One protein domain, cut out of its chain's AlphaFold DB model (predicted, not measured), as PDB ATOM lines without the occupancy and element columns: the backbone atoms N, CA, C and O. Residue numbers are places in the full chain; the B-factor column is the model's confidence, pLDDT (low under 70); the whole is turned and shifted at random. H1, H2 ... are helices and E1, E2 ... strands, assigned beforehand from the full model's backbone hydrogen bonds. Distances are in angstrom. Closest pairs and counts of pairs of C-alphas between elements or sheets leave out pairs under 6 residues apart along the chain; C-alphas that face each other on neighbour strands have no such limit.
ATOM      1  N   ASP A   8     185.121 156.501 164.962       94.56
ATOM      2  CA  ASP A   8     185.828 155.310 165.442       94.56
ATOM      3  C   ASP A   8     185.525 155.011 166.910       94.56
ATOM      4  O   ASP A   8     185.373 153.846 167.289       94.56
ATOM      5  N   SER A   9     185.406 156.046 167.749       95.50
ATOM      6  CA  SER A   9     185.007 155.870 169.147       95.50
ATOM      7  C   SER A   9     183.575 155.337 169.262       95.50
ATOM      8  O   SER A   9     183.333 154.427 170.051       95.50
ATOM      9  N   LEU A  10     182.655 155.810 168.411       96.25
ATOM     10  CA  LEU A  10     181.272 155.332 168.347       96.25
ATOM     11  C   LEU A  10     181.186 153.901 167.818       96.25
ATOM     12  O   LEU A  10     180.394 153.109 168.328       96.25
ATOM     13  N   LYS A  11     182.015 153.537 166.835       96.62
ATOM     14  CA  LYS A  11     182.109 152.155 166.353       96.62
ATOM     15  C   LYS A  11     182.578 151.226 167.469       96.62
ATOM     16  O   LYS A  11     181.912 150.233 167.738       96.62
ATOM     17  N   LYS A  12     183.663 151.581 168.172       97.19
ATOM     18  CA  LYS A  12     184.154 150.820 169.335       97.19
ATOM     19  C   LYS A  12     183.087 150.703 170.423       97.19
ATOM     20  O   LYS A  12     182.886 149.615 170.950       97.19
ATOM     21  N   PHE A  13     182.384 151.795 170.720       97.56
ATOM     22  CA  PHE A  13     181.301 151.807 171.698       97.56
ATOM     23  C   PHE A  13     180.176 150.839 171.313       97.56
ATOM     24  O   PHE A  13     179.838 149.965 172.103       97.56
ATOM     25  N   ASN A  14     179.661 150.917 170.081       98.25
ATOM     26  CA  ASN A  14     178.627 149.995 169.604       98.25
ATOM     27  C   ASN A  14     179.106 148.536 169.612       98.25
ATOM     28  O   ASN A  14     178.334 147.655 169.967       98.25
ATOM     29  N   THR A  15     180.372 148.259 169.280       98.38
ATOM     30  CA  THR A  15     180.920 146.898 169.375       98.38
ATOM     31  C   THR A  15     180.881 146.382 170.813       98.38
ATOM     32  O   THR A  15     180.398 145.277 171.044       98.38
ATOM     33  N   VAL A  16     181.351 147.178 171.778       98.50
ATOM     34  CA  VAL A  16     181.343 146.798 173.200       98.50
ATOM     35  C   VAL A  16     179.914 146.582 173.698       98.50
ATOM     36  O   VAL A  16     179.651 145.562 174.330       98.50
ATOM     37  N   MET A  17     178.986 147.484 173.370       98.38
ATOM     38  CA  MET A  17     177.579 147.352 173.765       98.38
ATOM     39  C   MET A  17     176.912 146.127 173.130       98.38
ATOM     40  O   MET A  17     176.193 145.407 173.817       98.38
ATOM     41  N   GLY A  18     177.207 145.825 171.861       98.50
ATOM     42  CA  GLY A  18     176.719 144.616 171.198       98.50
ATOM     43  C   GLY A  18     177.151 143.338 171.915       98.50
ATOM     44  O   GLY A  18     176.322 142.470 172.182       98.50
ATOM     45  N   PHE A  19     178.425 143.241 172.310       98.69
ATOM     46  CA  PHE A  19     178.908 142.104 173.101       98.69
ATOM     47  C   PHE A  19     178.339 142.078 174.521       98.69
ATOM     48  O   PHE A  19     178.020 140.997 175.011       98.69
ATOM     49  N   LEU A  20     178.181 143.232 175.173       98.62
ATOM     50  CA  LEU A  20     177.580 143.313 176.504       98.62
ATOM     51  C   LEU A  20     176.149 142.759 176.486       98.62
ATOM     52  O   LEU A  20     175.825 141.877 177.280       98.62
ATOM     53  N   HIS A  21     175.329 143.217 175.538       98.50
ATOM     54  CA  HIS A  21     173.968 142.719 175.349       98.50
ATOM     55  C   HIS A  21     173.944 141.238 174.970       98.50
ATOM     56  O   HIS A  21     173.122 140.499 175.500       98.50
ATOM     57  N   LEU A  22     174.860 140.781 174.109       98.69
ATOM     58  CA  LEU A  22     174.955 139.369 173.735       98.69
ATOM     59  C   LEU A  22     175.248 138.486 174.953       98.69
ATOM     60  O   LEU A  22     174.565 137.488 175.160       98.69
ATOM     61  N   VAL A  23     176.239 138.852 175.769       98.69
ATOM     62  CA  VAL A  23     176.598 138.095 176.976       98.69
ATOM     63  C   VAL A  23     175.439 138.090 177.968       98.69
ATOM     64  O   VAL A  23     175.090 137.031 178.480       98.69
ATOM     65  N   GLN A  24     174.796 139.235 178.203       98.38
ATOM     66  CA  GLN A  24     173.614 139.305 179.065       98.38
ATOM     67  C   GLN A  24     172.462 138.450 178.523       98.38
ATOM     68  O   GLN A  24     171.853 137.707 179.287       98.38
ATOM     69  N   GLY A  25     172.190 138.506 177.216       98.25
ATOM     70  CA  GLY A  25     171.162 137.698 176.560       98.25
ATOM     71  C   GLY A  25     171.435 136.203 176.695       98.25
ATOM     72  O   GLY A  25     170.540 135.453 177.067       98.25
ATOM     73  N   LEU A  26     172.684 135.772 176.489       98.56
ATOM     74  CA  LEU A  26     173.102 134.379 176.673       98.56
ATOM     75  C   LEU A  26     172.974 133.918 178.128       98.56
ATOM     76  O   LEU A  26     172.507 132.808 178.366       98.56
ATOM     77  N   LEU A  27     173.353 134.757 179.097       98.06
ATOM     78  CA  LEU A  27     173.182 134.450 180.519       98.06
ATOM     79  C   LEU A  27     171.699 134.313 180.881       98.06
ATOM     80  O   LEU A  27     171.313 133.322 181.493       98.06
ATOM     81  N   MET A  28     170.864 135.262 180.451       97.38
ATOM     82  CA  MET A  28     169.418 135.233 180.695       97.38
ATOM     83  C   MET A  28     168.743 134.036 180.028       97.38
ATOM     84  O   MET A  28     167.900 133.392 180.646       97.38
ATOM     85  N   LEU A  29     169.138 133.699 178.799       98.25
ATOM     86  CA  LEU A  29     168.659 132.503 178.113       98.25
ATOM     87  C   LEU A  29     169.099 131.237 178.854       98.25
ATOM     88  O   LEU A  29     168.288 130.347 179.072       98.25
ATOM     89  N   GLY A  30     170.355 131.171 179.300       98.12
ATOM     90  CA  GLY A  30     170.846 130.072 180.129       98.12
ATOM     91  C   GLY A  30     170.018 129.909 181.405       98.12
ATOM     92  O   GLY A  30     169.584 128.807 181.719       98.12
ATOM     93  N   PHE A  31     169.714 131.002 182.103       97.12
ATOM     94  CA  PHE A  31     168.829 130.967 183.269       97.12
ATOM     95  C   PHE A  31     167.421 130.481 182.913       97.12
ATOM     96  O   PHE A  31     166.880 129.637 183.619       97.12
ATOM     97  N   ALA A  32     166.857 130.948 181.800       96.62
ATOM     98  CA  ALA A  32     165.539 130.530 181.330       96.62
ATOM     99  C   ALA A  32     165.467 129.056 180.899       96.62
ATOM    100  O   ALA A  32     164.379 128.493 180.889       96.62
ATOM    101  N   LEU A  33     166.594 128.435 180.539       96.88
ATOM    102  CA  LEU A  33     166.653 127.035 180.107       96.88
ATOM    103  C   LEU A  33     167.076 126.068 181.219       96.88
ATOM    104  O   LEU A  33     166.663 124.913 181.201       96.88
ATOM    105  N   PHE A  34     167.917 126.512 182.157       97.38
ATOM    106  CA  PHE A  34     168.567 125.629 183.135       97.38
ATOM    107  C   PHE A  34     168.135 125.865 184.588       97.38
ATOM    108  O   PHE A  34     168.469 125.053 185.447       97.38
ATOM    109  N   ILE A  35     167.411 126.948 184.895       97.00
ATOM    110  CA  ILE A  35     166.846 127.185 186.230       97.00
ATOM    111  C   ILE A  35     165.350 126.882 186.172       97.00
ATOM    112  O   ILE A  35     164.582 127.681 185.639       97.00
ATOM    113  N   GLU A  36     164.939 125.757 186.765       96.06
ATOM    114  CA  GLU A  36     163.558 125.236 186.739       96.06
ATOM    115  C   GLU A  36     162.520 126.316 187.058       96.06
ATOM    116  O   GLU A  36     161.630 126.578 186.258       96.06
ATOM    117  N   ARG A  37     162.712 127.063 188.153       95.69
ATOM    118  CA  ARG A  37     161.795 128.138 188.566       95.69
ATOM    119  C   ARG A  37     161.578 129.223 187.500       95.69
ATOM    120  O   ARG A  37     160.527 129.854 187.489       95.69
ATOM    121  N   ILE A  38     162.578 129.503 186.662       93.44
ATOM    122  CA  ILE A  38     162.479 130.511 185.593       93.44
ATOM    123  C   ILE A  38     161.883 129.879 184.333       93.44
ATOM    124  O   ILE A  38     161.067 130.516 183.673       93.44
ATOM    125  N   ALA A  39     162.271 128.641 184.018       94.31
ATOM    126  CA  ALA A  39     161.743 127.890 182.884       94.31
ATOM    127  C   ALA A  39     160.229 127.633 183.012       94.31
ATOM    128  O   ALA A  39     159.496 127.751 182.035       94.31
ATOM    129  N   GLU A  40     159.765 127.335 184.227       95.50
ATOM    130  CA  GLU A  40     158.356 127.085 184.554       95.50
ATOM    131  C   GLU A  40     157.527 128.369 184.691       95.50
ATOM    132  O   GLU A  40     156.300 128.307 184.731       95.50
ATOM    133  N   PHE A  41     158.165 129.544 184.766       96.50
ATOM    134  CA  PHE A  41     157.439 130.807 184.839       96.50
ATOM    135  C   PHE A  41     156.914 131.201 183.457       96.50
ATOM    136  O   PHE A  41     157.594 131.859 182.658       96.50
ATOM    137  N   THR A  42     155.671 130.812 183.193       97.00
ATOM    138  CA  THR A  42     154.917 131.213 182.012       97.00
ATOM    139  C   THR A  42     153.730 132.099 182.372       97.00
ATOM    140  O   THR A  42     153.230 132.084 183.498       97.00
ATOM    141  N   VAL A  43     153.295 132.914 181.410       97.69
ATOM    142  CA  VAL A  43     152.133 133.798 181.569       97.69
ATOM    143  C   VAL A  43     151.123 133.502 180.461       97.69
ATOM    144  O   VAL A  43     151.525 133.493 179.292       97.69
ATOM    145  N   PRO A  44     149.836 133.272 180.779       97.94
ATOM    146  CA  PRO A  44     148.851 132.934 179.768       97.94
ATOM    147  C   PRO A  44     148.501 134.154 178.917       97.94
ATOM    148  O   PRO A  44     148.417 135.284 179.402       97.94
ATOM    149  N   VAL A  45     148.243 133.903 177.641       98.44
ATOM    150  CA  VAL A  45     147.625 134.857 176.723       98.44
ATOM    151  C   VAL A  45     146.231 134.357 176.392       98.44
ATOM    152  O   VAL A  45     146.042 133.202 176.005       98.44
ATOM    153  N   MET A  46     145.256 135.243 176.533       98.44
ATOM    154  CA  MET A  46     143.839 134.934 176.418       98.44
ATOM    155  C   MET A  46     143.236 135.616 175.191       98.44
ATOM    156  O   MET A  46     143.701 136.656 174.727       98.44
ATOM    157  N   SER A  47     142.152 135.036 174.696       97.88
ATOM    158  CA  SER A  47     141.237 135.645 173.736       97.88
ATOM    159  C   SER A  47     139.861 135.785 174.369       97.88
ATOM    160  O   SER A  47     139.468 134.956 175.190       97.88
ATOM    161  N   ASN A  48     139.135 136.830 173.983       96.62
ATOM    162  CA  ASN A  48     137.800 137.116 174.489       96.62
ATOM    163  C   ASN A  48     136.830 137.235 173.310       96.62
ATOM    164  O   ASN A  48     136.819 138.244 172.605       96.62
ATOM    165  N   PHE A  49     136.019 136.200 173.094       96.31
ATOM    166  CA  PHE A  49     134.989 136.179 172.052       96.31
ATOM    167  C   PHE A  49     133.591 136.225 172.664       96.31
ATOM    168  O   PHE A  49     133.413 136.010 173.859       96.31
ATOM    169  N   LEU A  50     132.582 136.544 171.854       97.38
ATOM    170  CA  LEU A  50     131.191 136.498 172.295       97.38
ATOM    171  C   LEU A  50     130.593 135.132 171.975       97.38
ATOM    172  O   LEU A  50     130.668 134.671 170.838       97.38
ATOM    173  N   THR A  51     129.936 134.538 172.965       97.38
ATOM    174  CA  THR A  51     129.088 133.356 172.801       97.38
ATOM    175  C   THR A  51     127.676 133.668 173.288       97.38
ATOM    176  O   THR A  51     127.476 134.561 174.116       97.38
ATOM    177  N   PHE A  52     126.670 132.989 172.740       97.69
ATOM    178  CA  PHE A  52     125.280 133.203 173.133       97.69
ATOM    179  C   PHE A  52     124.889 132.237 174.253       97.69
ATOM    180  O   PHE A  52     124.834 131.025 174.046       97.69
ATOM    181  N   ASP A  53     124.580 132.777 175.430       97.38
ATOM    182  CA  ASP A  53     124.097 132.003 176.570       97.38
ATOM    183  C   ASP A  53     122.579 131.803 176.445       97.38
ATOM    184  O   ASP A  53     121.802 132.756 176.541       97.38
ATOM    185  N   GLN A  54     122.148 130.554 176.236       96.75
ATOM    186  CA  GLN A  54     120.731 130.192 176.088       96.75
ATOM    187  C   GLN A  54     119.940 130.252 177.406       96.75
ATOM    188  O   GLN A  54     118.717 130.334 177.377       96.75
ATOM    189  N   THR A  55     120.608 130.222 178.560       97.06
ATOM    190  CA  THR A  55     119.957 130.340 179.875       97.06
ATOM    191  C   THR A  55     119.696 131.805 180.207       97.06
ATOM    192  O   THR A  55     118.621 132.160 180.684       97.06
ATOM    193  N   GLN A  56     120.670 132.673 179.931       96.25
ATOM    194  CA  GLN A  56     120.564 134.116 180.167       96.25
ATOM    195  C   GLN A  56     119.951 134.879 178.985       96.25
ATOM    196  O   GLN A  56     119.660 136.067 179.116       96.25
ATOM    197  N   MET A  57     119.777 134.212 177.840       97.12
ATOM    198  CA  MET A  57     119.253 134.768 176.590       97.12
ATOM    199  C   MET A  57     119.992 136.037 176.136       97.12
ATOM    200  O   MET A  57     119.377 137.007 175.687       97.12
ATOM    201  N   ARG A  58     121.324 136.048 176.254       97.62
ATOM    202  CA  ARG A  58     122.178 137.183 175.869       97.62
ATOM    203  C   ARG A  58     123.573 136.733 175.441       97.62
ATOM    204  O   ARG A  58     123.999 135.624 175.750       97.62
ATOM    205  N   LEU A  59     124.305 137.630 174.779       97.44
ATOM    206  CA  LEU A  59     125.733 137.436 174.531       97.44
ATOM    207  C   LEU A  59     126.523 137.608 175.834       97.44
ATOM    208  O   LEU A  59     126.303 138.560 176.589       97.44
ATOM    209  N   VAL A  60     127.452 136.689 176.068       97.12
ATOM    210  CA  VAL A  60     128.419 136.720 177.167       97.12
ATOM    211  C   VAL A  60     129.830 136.587 176.603       97.12
ATOM    212  O   VAL A  60     130.023 136.048 175.512       97.12
ATOM    213  N   THR A  61     130.817 137.108 177.328       96.75
ATOM    214  CA  THR A  61     132.223 136.945 176.960       96.75
ATOM    215  C   THR A  61     132.689 135.546 177.337       96.75
ATOM    216  O   THR A  61     132.602 135.149 178.497       96.75
ATOM    217  N   GLU A  62     133.197 134.818 176.353       96.25
ATOM    218  CA  GLU A  62     133.910 133.562 176.518       96.25
ATOM    219  C   GLU A  62     135.414 133.840 176.456       96.25
ATOM    220  O   GLU A  62     135.941 134.291 175.433       96.25
ATOM    221  N   THR A  63     136.094 133.602 177.575       96.88
ATOM    222  CA  THR A  63     137.539 133.782 177.704       96.88
ATOM    223  C   THR A  63     138.236 132.443 177.494       96.88
ATOM    224  O   THR A  63     138.071 131.526 178.297       96.88
ATOM    225  N   ASN A  64     139.046 132.342 176.442       97.00
ATOM    226  CA  ASN A  64     139.795 131.135 176.096       97.00
ATOM    227  C   ASN A  64     141.299 131.412 176.122       97.00
ATOM    228  O   ASN A  64     141.756 132.408 175.553       97.00
ATOM    229  N   GLN A  65     142.075 130.518 176.733       97.81
ATOM    230  CA  GLN A  65     143.534 130.575 176.673       97.81
ATOM    231  C   GLN A  65     144.014 130.181 175.273       97.81
ATOM    232  O   GLN A  65     143.599 129.158 174.734       97.81
ATOM    233  N   LEU A  66     144.888 131.001 174.688       97.81
ATOM    234  CA  LEU A  66     145.495 130.741 173.384       97.81
ATOM    235  C   LEU A  66     146.808 129.972 173.525       97.81
ATOM    236  O   LEU A  66     147.004 128.951 172.874       97.81
ATOM    237  N   PHE A  67     147.719 130.487 174.350       97.94
ATOM    238  CA  PHE A  67     149.039 129.907 174.590       97.94
ATOM    239  C   PHE A  67     149.657 130.492 175.861       97.94
ATOM    240  O   PHE A  67     149.190 131.502 176.387       97.94
ATOM    241  N   ASP A  68     150.737 129.865 176.317       97.62
ATOM    242  CA  ASP A  68     151.569 130.341 177.416       97.62
ATOM    243  C   ASP A  68     152.843 130.998 176.882       97.62
ATOM    244  O   ASP A  68     153.540 130.455 176.021       97.62
ATOM    245  N   VAL A  69     153.157 132.182 177.393       97.19
ATOM    246  CA  VAL A  69     154.370 132.920 177.044       97.19
ATOM    247  C   VAL A  69     155.545 132.385 177.867       97.19
ATOM    248  O   VAL A  69     155.502 132.501 179.094       97.19
ATOM    249  N   PRO A  70     156.624 131.867 177.243       96.00
ATOM    250  CA  PRO A  70     157.837 131.482 177.959       96.00
ATOM    251  C   PRO A  70     158.605 132.744 178.371       96.00
ATOM    252  O   PRO A  70     159.447 133.266 177.633       96.00
ATOM    253  N   PHE A  71     158.277 133.271 179.549       95.31
ATOM    254  CA  PHE A  71     158.628 134.633 179.939       95.31
ATOM    255  C   PHE A  71     160.144 134.859 179.966       95.31
ATOM    256  O   PHE A  71     160.638 135.805 179.355       95.31
ATOM    257  N   GLY A  72     160.903 133.950 180.591       94.75
ATOM    258  CA  GLY A  72     162.367 134.048 180.659       94.75
ATOM    259  C   GLY A  72     163.045 134.072 179.282       94.75
ATOM    260  O   GLY A  72     163.989 134.836 179.065       94.75
ATOM    261  N   ILE A  73     162.525 133.301 178.321       96.62
ATOM    262  CA  ILE A  73     163.044 133.278 176.947       96.62
ATOM    263  C   ILE A  73     162.788 134.627 176.268       96.62
ATOM    264  O   ILE A  73     163.712 135.200 175.688       96.62
ATOM    265  N   LEU A  74     161.578 135.184 176.380       96.44
ATOM    266  CA  LEU A  74     161.271 136.488 175.784       96.44
ATOM    267  C   LEU A  74     162.035 137.648 176.441       96.44
ATOM    268  O   LEU A  74     162.432 138.582 175.746       96.44
ATOM    269  N   VAL A  75     162.326 137.572 177.742       94.38
ATOM    270  CA  VAL A  75     163.229 138.527 178.410       94.38
ATOM    271  C   VAL A  75     164.635 138.458 177.795       94.38
ATOM    272  O   VAL A  75     165.252 139.488 177.552       94.38
ATOM    273  N   SER A  76     165.155 137.273 177.467       97.38
ATOM    274  CA  SER A  76     166.450 137.184 176.769       97.38
ATOM    275  C   SER A  76     166.399 137.754 175.341       97.38
ATOM    276  O   SER A  76     167.380 138.325 174.861       97.38
ATOM    277  N   LEU A  77     165.243 137.662 174.672       97.56
ATOM    278  CA  LEU A  77     165.074 138.073 173.280       97.56
ATOM    279  C   LEU A  77     165.286 139.577 173.067       97.56
ATOM    280  O   LEU A  77     165.928 139.943 172.082       97.56
ATOM    281  N   PHE A  78     164.833 140.456 173.972       94.00
ATOM    282  CA  PHE A  78     165.069 141.897 173.783       94.00
ATOM    283  C   PHE A  78     166.570 142.238 173.825       94.00
ATOM    284  O   PHE A  78     167.027 143.065 173.039       94.00
ATOM    285  N   LEU A  79     167.358 141.547 174.661       97.81
ATOM    286  CA  LEU A  79     168.816 141.715 174.716       97.81
ATOM    287  C   LEU A  79     169.476 141.266 173.409       97.81
ATOM    288  O   LEU A  79     170.378 141.939 172.910       97.81
ATOM    289  N   PHE A  80     169.005 140.166 172.815       98.44
ATOM    290  CA  PHE A  80     169.494 139.719 171.510       98.44
ATOM    291  C   PHE A  80     169.131 140.688 170.381       98.44
ATOM    292  O   PHE A  80     169.963 140.918 169.505       98.44
ATOM    293  N   ILE A  81     167.939 141.294 170.415       98.19
ATOM    294  CA  ILE A  81     167.539 142.333 169.454       98.19
ATOM    295  C   ILE A  81     168.496 143.533 169.543       98.19
ATOM    296  O   ILE A  81     169.044 143.949 168.517       98.19
ATOM    297  N   SER A  82     168.780 144.038 170.750       97.75
ATOM    298  CA  SER A  82     169.723 145.150 170.937       97.75
ATOM    299  C   SER A  82     171.154 144.773 170.523       97.75
ATOM    300  O   SER A  82     171.829 145.547 169.838       97.75
ATOM    301  N   ALA A  83     171.616 143.559 170.851       98.50
ATOM    302  CA  ALA A  83     172.917 143.054 170.401       98.50
ATOM    303  C   ALA A  83     173.010 143.012 168.867       98.50
ATOM    304  O   ALA A  83     173.985 143.499 168.284       98.50
ATOM    305  N   ALA A  84     171.977 142.484 168.204       98.50
ATOM    306  CA  ALA A  84     171.903 142.404 166.752       98.50
ATOM    307  C   ALA A  84     171.947 143.794 166.107       98.50
ATOM    308  O   ALA A  84     172.713 144.000 165.167       98.50
ATOM    309  N   ALA A  85     171.206 144.772 166.632       98.19
ATOM    310  CA  ALA A  85     171.239 146.136 166.112       98.19
ATOM    311  C   ALA A  85     172.624 146.780 166.243       98.19
ATOM    312  O   ALA A  85     173.116 147.379 165.284       98.19
ATOM    313  N   HIS A  86     173.302 146.600 167.379       98.56
ATOM    314  CA  HIS A  86     174.677 147.066 167.548       98.56
ATOM    315  C   HIS A  86     175.639 146.409 166.554       98.56
ATOM    316  O   HIS A  86     176.459 147.103 165.945       98.56
ATOM    317  N   PHE A  87     175.524 145.097 166.331       98.50
ATOM    318  CA  PHE A  87     176.344 144.398 165.342       98.50
ATOM    319  C   PHE A  87     176.046 144.847 163.908       98.50
ATOM    320  O   PHE A  87     176.980 145.049 163.131       98.50
ATOM    321  N   ILE A  88     174.780 145.103 163.573       98.25
ATOM    322  CA  ILE A  88     174.387 145.702 162.292       98.25
ATOM    323  C   ILE A  88     175.038 147.083 162.136       98.25
ATOM    324  O   ILE A  88     175.655 147.338 161.100       98.25
ATOM    325  N   ILE A  89     174.995 147.940 163.162       98.06
ATOM    326  CA  ILE A  89     175.602 149.284 163.148       98.06
ATOM    327  C   ILE A  89     177.118 149.238 162.897       98.06
ATOM    328  O   ILE A  89     177.650 150.116 162.214       98.06
ATOM    329  N   VAL A  90     177.842 148.250 163.430       98.00
ATOM    330  CA  VAL A  90     179.308 148.150 163.247       98.00
ATOM    331  C   VAL A  90     179.730 147.296 162.053       98.00
ATOM    332  O   VAL A  90     180.917 147.288 161.710       98.00
ATOM    333  N   SER A  91     178.779 146.614 161.408       97.75
ATOM    334  CA  SER A  91     179.020 145.771 160.235       97.75
ATOM    335  C   SER A  91     179.597 146.569 159.052       97.75
ATOM    336  O   SER A  91     179.379 147.785 158.960       97.75
ATOM    337  N   PRO A  92     180.295 145.911 158.102       97.25
ATOM    338  CA  PRO A  92     180.859 146.579 156.925       97.25
ATOM    339  C   PRO A  92     179.832 147.368 156.101       97.25
ATOM    340  O   PRO A  92     180.166 148.406 155.537       97.25
ATOM    341  N   TRP A  93     178.582 146.900 156.055       97.12
ATOM    342  CA  TRP A  93     177.498 147.549 155.319       97.12
ATOM    343  C   TRP A  93     176.746 148.599 156.151       97.12
ATOM    344  O   TRP A  93     176.440 149.682 155.649       97.12
ATOM    345  N   GLY A  94     176.470 148.319 157.429       97.31
ATOM    346  CA  GLY A  94     175.693 149.220 158.282       97.31
ATOM    347  C   GLY A  94     176.481 150.438 158.761       97.31
ATOM    348  O   GLY A  94     175.928 151.539 158.815       97.31
ATOM    349  N   ASN A  95     177.784 150.298 159.026       98.06
ATOM    350  CA  ASN A  95     178.586 151.388 159.587       98.06
ATOM    351  C   ASN A  95     178.691 152.626 158.674       98.06
ATOM    352  O   ASN A  95     178.496 153.741 159.168       98.06
ATOM    353  N   PRO A  96     178.901 152.491 157.348       97.75
ATOM    354  CA  PRO A  96     178.840 153.633 156.436       97.75
ATOM    355  C   PRO A  96     177.483 154.353 156.446       97.75
ATOM    356  O   PRO A  96     177.436 155.584 156.376       97.75
ATOM    357  N   ILE A  97     176.373 153.609 156.551       97.69
ATOM    358  CA  ILE A  97     175.014 154.173 156.603       97.69
ATOM    359  C   ILE A  97     174.809 154.929 157.917       97.69
ATOM    360  O   ILE A  97     174.347 156.072 157.897       97.69
ATOM    361  N   TYR A  98     175.203 154.316 159.035       97.94
ATOM    362  CA  TYR A  98     175.141 154.901 160.371       97.94
ATOM    363  C   TYR A  98     175.914 156.222 160.435       97.94
ATOM    364  O   TYR A  98     175.333 157.260 160.746       97.94
ATOM    365  N   ASN A  99     177.182 156.226 160.012       97.69
ATOM    366  CA  ASN A  99     178.023 157.426 160.028       97.69
ATOM    367  C   ASN A  99     177.453 158.541 159.133       97.69
ATOM    368  O   ASN A  99     177.509 159.719 159.487       97.69
ATOM    369  N   ARG A 100     176.880 158.193 157.969       97.19
ATOM    370  CA  ARG A 100     176.242 159.166 157.066       97.19
ATOM    371  C   ARG A 100     174.990 159.794 157.680       97.19
ATOM    372  O   ARG A 100     174.768 160.985 157.483       97.19
ATOM    373  N   LYS A 101     174.170 159.012 158.389       97.19
ATOM    374  CA  LYS A 101     172.959 159.503 159.064       97.19
ATOM    375  C   LYS A 101     173.299 160.319 160.317       97.19
ATOM    376  O   LYS A 101     172.713 161.380 160.499       97.19
ATOM    377  N   LEU A 102     174.322 159.932 161.080       97.12
ATOM    378  CA  LEU A 102     174.797 160.711 162.231       97.12
ATOM    379  C   LEU A 102     175.290 162.108 161.851       97.12
ATOM    380  O   LEU A 102     175.032 163.061 162.576       97.12
ATOM    381  N   LYS A 103     175.944 162.262 160.691       96.12
ATOM    382  CA  LYS A 103     176.324 163.589 160.163       96.12
ATOM    383  C   LYS A 103     175.120 164.502 159.899       96.12
ATOM    384  O   LYS A 103     175.295 165.707 159.790       96.12
ATOM    385  N   LYS A 104     173.922 163.925 159.789       95.56
ATOM    386  CA  LYS A 104     172.640 164.629 159.669       95.56
ATOM    387  C   LYS A 104     171.889 164.716 161.007       95.56
ATOM    388  O   LYS A 104     170.723 165.077 161.027       95.56
ATOM    389  N   GLY A 105     172.513 164.341 162.125       95.19
ATOM    390  CA  GLY A 105     171.858 164.308 163.435       95.19
ATOM    391  C   GLY A 105     170.806 163.205 163.585       95.19
ATOM    392  O   GLY A 105     169.964 163.299 164.468       95.19
ATOM    393  N   MET A 106     170.841 162.170 162.736       97.75
ATOM    394  CA  MET A 106     169.860 161.083 162.742       97.75
ATOM    395  C   MET A 106     170.483 159.740 163.124       97.75
ATOM    396  O   MET A 106     171.614 159.433 162.740       97.75
ATOM    397  N   ASN A 107     169.695 158.873 163.755       98.19
ATOM    398  CA  ASN A 107     170.032 157.465 163.948       98.19
ATOM    399  C   ASN A 107     168.795 156.565 163.752       98.19
ATOM    400  O   ASN A 107     168.192 156.123 164.729       98.19
ATOM    401  N   PRO A 108     168.440 156.227 162.497       97.81
ATOM    402  CA  PRO A 108     167.294 155.360 162.220       97.81
ATOM    403  C   PRO A 108     167.421 153.948 162.801       97.81
ATOM    404  O   PRO A 108     166.420 153.368 163.203       97.81
ATOM    405  N   PHE A 109     168.643 153.403 162.896       97.81
ATOM    406  CA  PHE A 109     168.872 152.074 163.478       97.81
ATOM    407  C   PHE A 109     168.359 151.985 164.916       97.81
ATOM    408  O   PHE A 109     167.743 150.988 165.275       97.81
ATOM    409  N   ARG A 110     168.562 153.046 165.708       98.31
ATOM    410  CA  ARG A 110     168.049 153.149 167.080       98.31
ATOM    411  C   ARG A 110     166.523 153.082 167.120       98.31
ATOM    412  O   ARG A 110     165.981 152.320 167.902       98.31
ATOM    413  N   TRP A 111     165.833 153.844 166.276       98.50
ATOM    414  CA  TRP A 111     164.367 153.877 166.301       98.50
ATOM    415  C   TRP A 111     163.733 152.568 165.838       98.50
ATOM    416  O   TRP A 111     162.757 152.129 166.438       98.50
ATOM    417  N   TYR A 112     164.302 151.913 164.822       98.31
ATOM    418  CA  TYR A 112     163.829 150.592 164.402       98.31
ATOM    419  C   TYR A 112     164.098 149.518 165.453       98.31
ATOM    420  O   TYR A 112     163.241 148.668 165.679       98.31
ATOM    421  N   GLU A 113     165.259 149.557 166.109       98.31
ATOM    422  CA  GLU A 113     165.545 148.630 167.200       98.31
ATOM    423  C   GLU A 113     164.596 148.855 168.376       98.31
ATOM    424  O   GLU A 113     163.941 147.904 168.793       98.31
ATOM    425  N   TYR A 114     164.432 150.097 168.840       98.31
ATOM    426  CA  TYR A 114     163.527 150.410 169.946       98.31
ATOM    427  C   TYR A 114     162.077 150.057 169.629       98.31
ATOM    428  O   TYR A 114     161.395 149.509 170.493       98.31
ATOM    429  N   ALA A 115     161.601 150.285 168.401       98.38
ATOM    430  CA  ALA A 115     160.251 149.894 168.001       98.38
ATOM    431  C   ALA A 115     159.989 148.384 168.170       98.38
ATOM    432  O   ALA A 115     158.838 147.996 168.358       98.38
ATOM    433  N   LEU A 116     161.029 147.541 168.144       98.19
ATOM    434  CA  LEU A 116     160.928 146.105 168.409       98.19
ATOM    435  C   LEU A 116     161.220 145.768 169.878       98.19
ATOM    436  O   LEU A 116     160.393 145.142 170.539       98.19
ATOM    437  N   SER A 117     162.379 146.182 170.398       98.00
ATOM    438  CA  SER A 117     162.849 145.797 171.735       98.00
ATOM    439  C   SER A 117     161.992 146.403 172.843       98.00
ATOM    440  O   SER A 117     161.524 145.668 173.710       98.00
ATOM    441  N   SER A 118     161.695 147.706 172.789       97.94
ATOM    442  CA  SER A 118     160.844 148.347 173.799       97.94
ATOM    443  C   SER A 118     159.394 147.863 173.726       97.94
ATOM    444  O   SER A 118     158.746 147.747 174.762       97.94
ATOM    445  N   SER A 119     158.908 147.485 172.536       98.31
ATOM    446  CA  SER A 119     157.563 146.914 172.369       98.31
ATOM    447  C   SER A 119     157.454 145.531 173.006       98.31
ATOM    448  O   SER A 119     156.471 145.232 173.680       98.31
ATOM    449  N   LEU A 120     158.491 144.701 172.863       98.25
ATOM    450  CA  LEU A 120     158.579 143.438 173.590       98.25
ATOM    451  C   LEU A 120     158.635 143.675 175.106       98.25
ATOM    452  O   LEU A 120     157.918 143.015 175.853       98.25
ATOM    453  N   MET A 121     159.434 144.642 175.566       98.19
ATOM    454  CA  MET A 121     159.538 144.962 176.993       98.19
ATOM    455  C   MET A 121     158.198 145.403 177.591       98.19
ATOM    456  O   MET A 121     157.813 144.885 178.637       98.19
ATOM    457  N   ILE A 122     157.473 146.321 176.944       98.31
ATOM    458  CA  ILE A 122     156.201 146.821 177.481       98.31
ATOM    459  C   ILE A 122     155.113 145.740 177.481       98.31
ATOM    460  O   ILE A 122     154.338 145.674 178.427       98.31
ATOM    461  N   VAL A 123     155.106 144.823 176.504       98.25
ATOM    462  CA  VAL A 123     154.229 143.637 176.519       98.25
ATOM    463  C   VAL A 123     154.528 142.739 177.709       98.25
ATOM    464  O   VAL A 123     153.609 142.320 178.407       98.25
ATOM    465  N   LEU A 124     155.806 142.452 177.970       98.00
ATOM    466  CA  LEU A 124     156.201 141.627 179.112       98.00
ATOM    467  C   LEU A 124     155.833 142.297 180.441       98.00
ATOM    468  O   LEU A 124     155.371 141.620 181.354       98.00
ATOM    469  N   ILE A 125     155.979 143.620 180.541       98.31
ATOM    470  CA  ILE A 125     155.520 144.384 181.705       98.31
ATOM    471  C   ILE A 125     153.994 144.282 181.835       98.31
ATOM    472  O   ILE A 125     153.513 143.904 182.897       98.31
ATOM    473  N   ALA A 126     153.232 144.540 180.772       98.44
ATOM    474  CA  ALA A 126     151.768 144.477 180.791       98.44
ATOM    475  C   ALA A 126     151.250 143.095 181.234       98.44
ATOM    476  O   ALA A 126     150.354 143.006 182.076       98.44
ATOM    477  N   LEU A 127     151.883 142.022 180.751       98.19
ATOM    478  CA  LEU A 127     151.627 140.648 181.186       98.19
ATOM    479  C   LEU A 127     151.861 140.466 182.698       98.19
ATOM    480  O   LEU A 127     151.033 139.855 183.371       98.19
ATOM    481  N   LEU A 128     152.927 141.035 183.274       97.50
ATOM    482  CA  LEU A 128     153.164 140.986 184.728       97.50
ATOM    483  C   LEU A 128     152.093 141.728 185.545       97.50
ATOM    484  O   LEU A 128     151.868 141.381 186.703       97.50
ATOM    485  N   PHE A 129     151.424 142.719 184.952       97.69
ATOM    486  CA  PHE A 129     150.334 143.479 185.576       97.69
ATOM    487  C   PHE A 129     148.933 142.912 185.289       97.69
ATOM    488  O   PHE A 129     147.937 143.514 185.688       97.69
ATOM    489  N   GLY A 130     148.830 141.745 184.644       97.56
ATOM    490  CA  GLY A 130     147.553 141.060 184.430       97.56
ATOM    491  C   GLY A 130     146.853 141.376 183.107       97.56
ATOM    492  O   GLY A 130     145.696 140.996 182.921       97.56
ATOM    493  N   VAL A 131     147.521 142.059 182.173       98.25
ATOM    494  CA  VAL A 131     146.979 142.311 180.830       98.25
ATOM    495  C   VAL A 131     147.238 141.089 179.952       98.25
ATOM    496  O   VAL A 131     148.266 140.994 179.292       98.25
ATOM    497  N   TYR A 132     146.307 140.134 179.960       98.19
ATOM    498  CA  TYR A 132     146.454 138.867 179.227       98.19
ATOM    499  C   TYR A 132     145.736 138.829 177.874       98.19
ATOM    500  O   TYR A 132     145.964 137.913 177.088       98.19
ATOM    501  N   ASP A 133     144.850 139.786 177.593       98.25
ATOM    502  CA  ASP A 133     144.083 139.815 176.346       98.25
ATOM    503  C   ASP A 133     144.985 140.091 175.132       98.25
ATOM    504  O   ASP A 133     145.656 141.122 175.059       98.25
ATOM    505  N   ILE A 134     144.971 139.190 174.147       98.25
ATOM    506  CA  ILE A 134     145.800 139.303 172.939       98.25
ATOM    507  C   ILE A 134     145.512 140.581 172.139       98.25
ATOM    508  O   ILE A 134     146.430 141.160 171.562       98.25
ATOM    509  N   GLY A 135     144.260 141.050 172.121       97.81
ATOM    510  CA  GLY A 135     143.883 142.289 171.448       97.81
ATOM    511  C   GLY A 135     144.547 143.499 172.100       97.81
ATOM    512  O   GLY A 135     145.193 144.293 171.413       97.81
ATOM    513  N   ALA A 136     144.464 143.598 173.427       98.12
ATOM    514  CA  ALA A 136     145.134 144.634 174.208       98.12
ATOM    515  C   ALA A 136     146.660 144.599 174.015       98.12
ATOM    516  O   ALA A 136     147.269 145.640 173.772       98.12
ATOM    517  N   LEU A 137     147.277 143.413 174.037       98.50
ATOM    518  CA  LEU A 137     148.719 143.261 173.818       98.50
ATOM    519  C   LEU A 137     149.152 143.728 172.418       98.50
ATOM    520  O   LEU A 137     150.158 144.425 172.293       98.50
ATOM    521  N   ILE A 138     148.389 143.406 171.367       98.44
ATOM    522  CA  ILE A 138     148.660 143.886 170.000       98.44
ATOM    523  C   ILE A 138     148.582 145.416 169.933       98.44
ATOM    524  O   ILE A 138     149.436 146.049 169.308       98.44
ATOM    525  N   LEU A 139     147.586 146.021 170.586       98.38
ATOM    526  CA  LEU A 139     147.441 147.477 170.630       98.38
ATOM    527  C   LEU A 139     148.593 148.146 171.390       98.38
ATOM    528  O   LEU A 139     149.104 149.163 170.925       98.38
ATOM    529  N   ILE A 140     149.048 147.553 172.496       98.62
ATOM    530  CA  ILE A 140     150.225 148.007 173.250       98.62
ATOM    531  C   ILE A 140     151.479 147.988 172.364       98.62
ATOM    532  O   ILE A 140     152.199 148.988 172.300       98.62
ATOM    533  N   ILE A 141     151.716 146.891 171.628       98.44
ATOM    534  CA  ILE A 141     152.835 146.790 170.673       98.44
ATOM    535  C   ILE A 141     152.734 147.894 169.625       98.44
ATOM    536  O   ILE A 141     153.715 148.590 169.369       98.44
ATOM    537  N   ALA A 142     151.558 148.057 169.014       98.56
ATOM    538  CA  ALA A 142     151.351 149.035 167.958       98.56
ATOM    539  C   ALA A 142     151.589 150.466 168.463       98.56
ATOM    540  O   ALA A 142     152.340 151.208 167.835       98.56
ATOM    541  N   ALA A 143     151.023 150.836 169.616       98.56
ATOM    542  CA  ALA A 143     151.183 152.162 170.209       98.56
ATOM    543  C   ALA A 143     152.648 152.463 170.570       98.56
ATOM    544  O   ALA A 143     153.177 153.514 170.195       98.56
ATOM    545  N   ASN A 144     153.341 151.520 171.216       98.69
ATOM    546  CA  ASN A 144     154.744 151.693 171.585       98.69
ATOM    547  C   ASN A 144     155.679 151.717 170.357       98.69
ATOM    548  O   ASN A 144     156.625 152.511 170.293       98.69
ATOM    549  N   ALA A 145     155.407 150.900 169.337       98.50
ATOM    550  CA  ALA A 145     156.131 150.971 168.070       98.50
ATOM    551  C   ALA A 145     155.899 152.328 167.384       98.50
ATOM    552  O   ALA A 145     156.861 152.967 166.953       98.50
ATOM    553  N   SER A 146     154.655 152.818 167.344       98.62
ATOM    554  CA  SER A 146     154.319 154.140 166.804       98.62
ATOM    555  C   SER A 146     155.041 155.272 167.536       98.62
ATOM    556  O   SER A 146     155.570 156.156 166.865       98.62
ATOM    557  N   MET A 147     155.146 155.234 168.870       98.62
ATOM    558  CA  MET A 147     155.942 156.203 169.642       98.62
ATOM    559  C   MET A 147     157.379 156.305 169.106       98.62
ATOM    560  O   MET A 147     157.882 157.406 168.874       98.62
ATOM    561  N   ASN A 148     158.034 155.168 168.869       98.69
ATOM    562  CA  ASN A 148     159.403 155.133 168.352       98.69
ATOM    563  C   ASN A 148     159.496 155.626 166.901       98.69
ATOM    564  O   ASN A 148     160.428 156.354 166.552       98.69
ATOM    565  N   LEU A 149     158.518 155.288 166.057       98.56
ATOM    566  CA  LEU A 149     158.454 155.776 164.677       98.56
ATOM    567  C   LEU A 149     158.218 157.292 164.607       98.56
ATOM    568  O   LEU A 149     158.782 157.949 163.737       98.56
ATOM    569  N   PHE A 150     157.475 157.873 165.550       98.75
ATOM    570  CA  PHE A 150     157.378 159.328 165.686       98.75
ATOM    571  C   PHE A 150     158.706 159.970 166.116       98.75
ATOM    572  O   PHE A 150     159.003 161.091 165.707       98.75
ATOM    573  N   GLY A 151     159.534 159.264 166.890       98.56
ATOM    574  CA  GLY A 151     160.909 159.680 167.177       98.56
ATOM    575  C   GLY A 151     161.795 159.706 165.926       98.56
ATOM    576  O   GLY A 151     162.558 160.652 165.725       98.56
ATOM    577  N   LEU A 152     161.646 158.712 165.044       98.56
ATOM    578  CA  LEU A 152     162.297 158.714 163.731       98.56
ATOM    579  C   LEU A 152     161.805 159.876 162.860       98.56
ATOM    580  O   LEU A 152     162.624 160.599 162.294       98.56
ATOM    581  N   ASP A 153     160.490 160.081 162.792       98.31
ATOM    582  CA  ASP A 153     159.883 161.177 162.033       98.31
ATOM    583  C   ASP A 153     160.349 162.546 162.557       98.31
ATOM    584  O   ASP A 153     160.685 163.429 161.772       98.31
ATOM    585  N   MET A 154     160.502 162.698 163.879       98.56
ATOM    586  CA  MET A 154     161.087 163.892 164.497       98.56
ATOM    587  C   MET A 154     162.491 164.186 163.957       98.56
ATOM    588  O   MET A 154     162.810 165.340 163.679       98.56
ATOM    589  N   GLU A 155     163.338 163.171 163.800       98.25
ATOM    590  CA  GLU A 155     164.684 163.346 163.246       98.25
ATOM    591  C   GLU A 155     164.670 163.624 161.737       98.25
ATOM    592  O   GLU A 155     165.527 164.361 161.241       98.25
ATOM    593  N   GLU A 156     163.721 163.036 161.005       97.62
ATOM    594  CA  GLU A 156     163.650 163.098 159.545       97.62
ATOM    595  C   GLU A 156     163.012 164.389 159.031       97.62
ATOM    596  O   GLU A 156     163.612 165.078 158.203       97.62
ATOM    597  N   ILE A 157     161.836 164.767 159.538       97.25
ATOM    598  CA  ILE A 157     161.117 165.953 159.059       97.25
ATOM    599  C   ILE A 157     161.900 167.237 159.345       97.25
ATOM    600  O   ILE A 157     161.923 168.153 158.524       97.25
ATOM    601  N   ASN A 158     162.609 167.280 160.478       98.12
ATOM    602  CA  ASN A 158     163.363 168.453 160.912       98.12
ATOM    603  C   ASN A 158     164.657 168.692 160.117       98.12
ATOM    604  O   ASN A 158     165.313 169.710 160.318       98.12
ATOM    605  N   GLN A 159     165.002 167.814 159.169       96.56
ATOM    606  CA  GLN A 159     166.047 168.088 158.174       96.56
ATOM    607  C   GLN A 159     165.617 169.136 157.140       96.56
ATOM    608  O   GLN A 159     166.468 169.711 156.462       96.56
ATOM    609  N   TYR A 160     164.308 169.360 156.995       96.31
ATOM    610  CA  TYR A 160     163.720 170.184 155.936       96.31
ATOM    611  C   TYR A 160     162.961 171.408 156.472       96.31
ATOM    612  O   TYR A 160     162.273 172.085 155.713       96.31
ATOM    613  N   THR A 161     163.060 171.701 157.771       96.00
ATOM    614  CA  THR A 161     162.343 172.807 158.425       96.00
ATOM    615  C   THR A 161     163.301 173.885 158.924       96.00
ATOM    616  O   THR A 161     164.300 173.565 159.560       96.00
ATOM    617  N   GLU A 162     162.965 175.164 158.735       94.31
ATOM    618  CA  GLU A 162     163.757 176.293 159.263       94.31
ATOM    619  C   GLU A 162     163.709 176.402 160.796       94.31
ATOM    620  O   GLU A 162     164.670 176.826 161.436       94.31
ATOM    621  N   LYS A 163     162.578 176.018 161.396       96.88
ATOM    622  CA  LYS A 163     162.372 175.932 162.846       96.88
ATOM    623  C   LYS A 163     161.924 174.526 163.200       96.88
ATOM    624  O   LYS A 163     161.147 173.936 162.453       96.88
ATOM    625  N   THR A 164     162.351 174.036 164.362       97.69
ATOM    626  CA  THR A 164     161.987 172.699 164.835       97.69
ATOM    627  C   THR A 164     160.468 172.521 164.884       97.69
ATOM    628  O   THR A 164     159.769 173.195 165.644       97.69
ATOM    629  N   ASN A 165     159.960 171.594 164.081       97.81
ATOM    630  CA  ASN A 165     158.597 171.100 164.136       97.81
ATOM    631  C   ASN A 165     158.488 170.030 165.229       97.81
ATOM    632  O   ASN A 165     159.017 168.930 165.093       97.81
ATOM    633  N   TRP A 166     157.765 170.358 166.298       98.38
ATOM    634  CA  TRP A 166     157.582 169.503 167.473       98.38
ATOM    635  C   TRP A 166     156.398 168.531 167.376       98.38
ATOM    636  O   TRP A 166     156.185 167.750 168.301       98.38
ATOM    637  N   LYS A 167     155.615 168.548 166.287       98.31
ATOM    638  CA  LYS A 167     154.439 167.669 166.150       98.31
ATOM    639  C   LYS A 167     154.769 166.179 166.318       98.31
ATOM    640  O   LYS A 167     154.057 165.543 167.093       98.31
ATOM    641  N   PRO A 168     155.831 165.622 165.695       98.38
ATOM    642  CA  PRO A 168     156.140 164.204 165.864       98.38
ATOM    643  C   PRO A 168     156.451 163.863 167.323       98.38
ATOM    644  O   PRO A 168     155.927 162.890 167.847       98.38
ATOM    645  N   PHE A 169     157.199 164.716 168.029       98.50
ATOM    646  CA  PHE A 169     157.463 164.533 169.458       98.50
ATOM    647  C   PHE A 169     156.177 164.499 170.302       98.50
ATOM    648  O   PHE A 169     156.021 163.627 171.160       98.50
ATOM    649  N   VAL A 170     155.233 165.412 170.049       98.62
ATOM    650  CA  VAL A 170     153.946 165.450 170.764       98.62
ATOM    651  C   VAL A 170     153.121 164.192 170.477       98.62
ATOM    652  O   VAL A 170     152.609 163.576 171.408       98.62
ATOM    653  N   PHE A 171     153.023 163.770 169.215       98.56
ATOM    654  CA  PHE A 171     152.281 162.559 168.846       98.56
ATOM    655  C   PHE A 171     152.927 161.292 169.402       98.56
ATOM    656  O   PHE A 171     152.222 160.430 169.924       98.56
ATOM    657  N   GLY A 172     154.258 161.218 169.378       98.50
ATOM    658  CA  GLY A 172     155.012 160.152 170.023       98.50
ATOM    659  C   GLY A 172     154.746 160.092 171.524       98.50
ATOM    660  O   GLY A 172     154.503 159.014 172.047       98.50
ATOM    661  N   SER A 173     154.695 161.243 172.203       98.56
ATOM    662  CA  SER A 173     154.389 161.311 173.639       98.56
ATOM    663  C   SER A 173     152.980 160.802 173.957       98.56
ATOM    664  O   SER A 173     152.800 160.073 174.925       98.56
ATOM    665  N   ILE A 174     151.986 161.145 173.130       98.38
ATOM    666  CA  ILE A 174     150.610 160.646 173.289       98.38
ATOM    667  C   ILE A 174     150.562 159.130 173.064       98.38
ATOM    668  O   ILE A 174     149.973 158.416 173.869       98.38
ATOM    669  N   ALA A 175     151.202 158.633 172.000       98.12
ATOM    670  CA  ALA A 175     151.254 157.202 171.702       98.12
ATOM    671  C   ALA A 175     151.984 156.406 172.797       98.12
ATOM    672  O   ALA A 175     151.547 155.321 173.158       98.12
ATOM    673  N   GLY A 176     153.069 156.960 173.344       97.44
ATOM    674  CA  GLY A 176     153.873 156.336 174.394       97.44
ATOM    675  C   GLY A 176     153.240 156.358 175.783       97.44
ATOM    676  O   GLY A 176     153.626 155.558 176.622       97.44
ATOM    677  N   ALA A 177     152.281 157.253 176.029       97.50
ATOM    678  CA  ALA A 177     151.551 157.331 177.294       97.50
ATOM    679  C   ALA A 177     150.325 156.404 177.353       97.50
ATOM    680  O   ALA A 177     149.678 156.335 178.395       97.50
ATOM    681  N   ALA A 178     149.949 155.776 176.232       95.12
ATOM    682  CA  ALA A 178     148.766 154.926 176.159       95.12
ATOM    683  C   ALA A 178     148.970 153.512 176.749       95.12
ATOM    684  O   ALA A 178     148.044 153.054 177.421       95.12
TER     685      ALA A 178
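This is residues 8 to 178 of the 179 residues of an uncharacterized protein of Alkalibacterium putridalgicola (UniProt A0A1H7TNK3). Five helices, H1, H3, H5, H6 and H7, stand side by side in a single row, each running the opposite way to the one before it. A long two-stranded hairpin, E1 and E2, reaches away from one end of the helices and makes much of the longest axis, while the short helix H4 crosses the opposite end. The printed part has 171 residues, with seven named helices and two named strands in the order H1 H2 E1 E2 H3 H4 H5 H6 H7. The class is mostly helix, and the sheet, order E1 - E2, is antiparallel. The whole is loose, with a radius of gyration of the C-alphas of 20.5 A, and only just flat, with spans of 70 by 47 by 23 A.

H1, residues 8 to 34, begins at C-alpha 8 (185.828, 155.310, 165.442) and is 38.6 A long. H2 holds residues 36 to 39. E1, residues 42 to 53, spans 31.3 A and bends by 63 degrees at residue 50. E2, residues 58 to 70, spans 36.2 A from C-alpha 58 at (122.178, 137.183, 175.869). H3, residues 71 to 90, measures 29.8 A, and H4 holds residues 94 to 102. H5, residues 108 to 128, measures 30.2 A, and H6, residues 134 to 157, measures 33.7 A. H7, residues 167 to 176, ends at C-alpha 176 (153.873, 156.336, 174.394).

H1 and H3 touch, closest at the C-alphas of Gly 18 and Ala 83, 4.2 A, at a shallow tilt of 20 degrees, opposite ways. H2 touches H1 only at the corner, with the C-alphas of Ala 32 and Ala 39 closest at 4.9 A. E1 and E2 form a hairpin at 163 degrees, with N 47 and O 64 at 2.8 A and N 60 and O 51 at 2.9 A within hydrogen-bond range. The closest C-alphas of E1 and H6 are those of Ser 47 and Ile 134, 5.9 A. H3 and H4 touch only at the corner, closest at the C-alphas of Ile 89 and Asn 95, 5.1 A, about perpendicular at 79 degrees. H3 touches H5 at the C-alphas of Phe 78 and Ser 117, 4.9 A, at a shallow tilt of 7 degrees, opposite ways. H5 and H6 form a helical hairpin at 26 degrees, with the C-alphas of Ala 115 and Ala 145 closest at 4.3 A. H6, with residues 143 to 154 alone, touches H7 in another helical hairpin at 21 degrees, closest at the C-alphas of Met 147 and Gly 172, 4.1 A. H1 and H5 are apart, as are H3 and H6, and H5 and H7. Every O i to N i+4 pair is within hydrogen-bond range in H1, H4, H6 and H7; H3 has 14 of 16 and H5 16 of 17, and H2 is too short for such a pair.

The two C-alphas farthest apart are those of Asp 8 and Thr 55, 71.9 A. The printed part has no cut and no long link; H6 to H7 is short, with 9 residues between them, and the other links are tight. The mean pLDDT of the printed part is 97.6, and no printed residue is under 70.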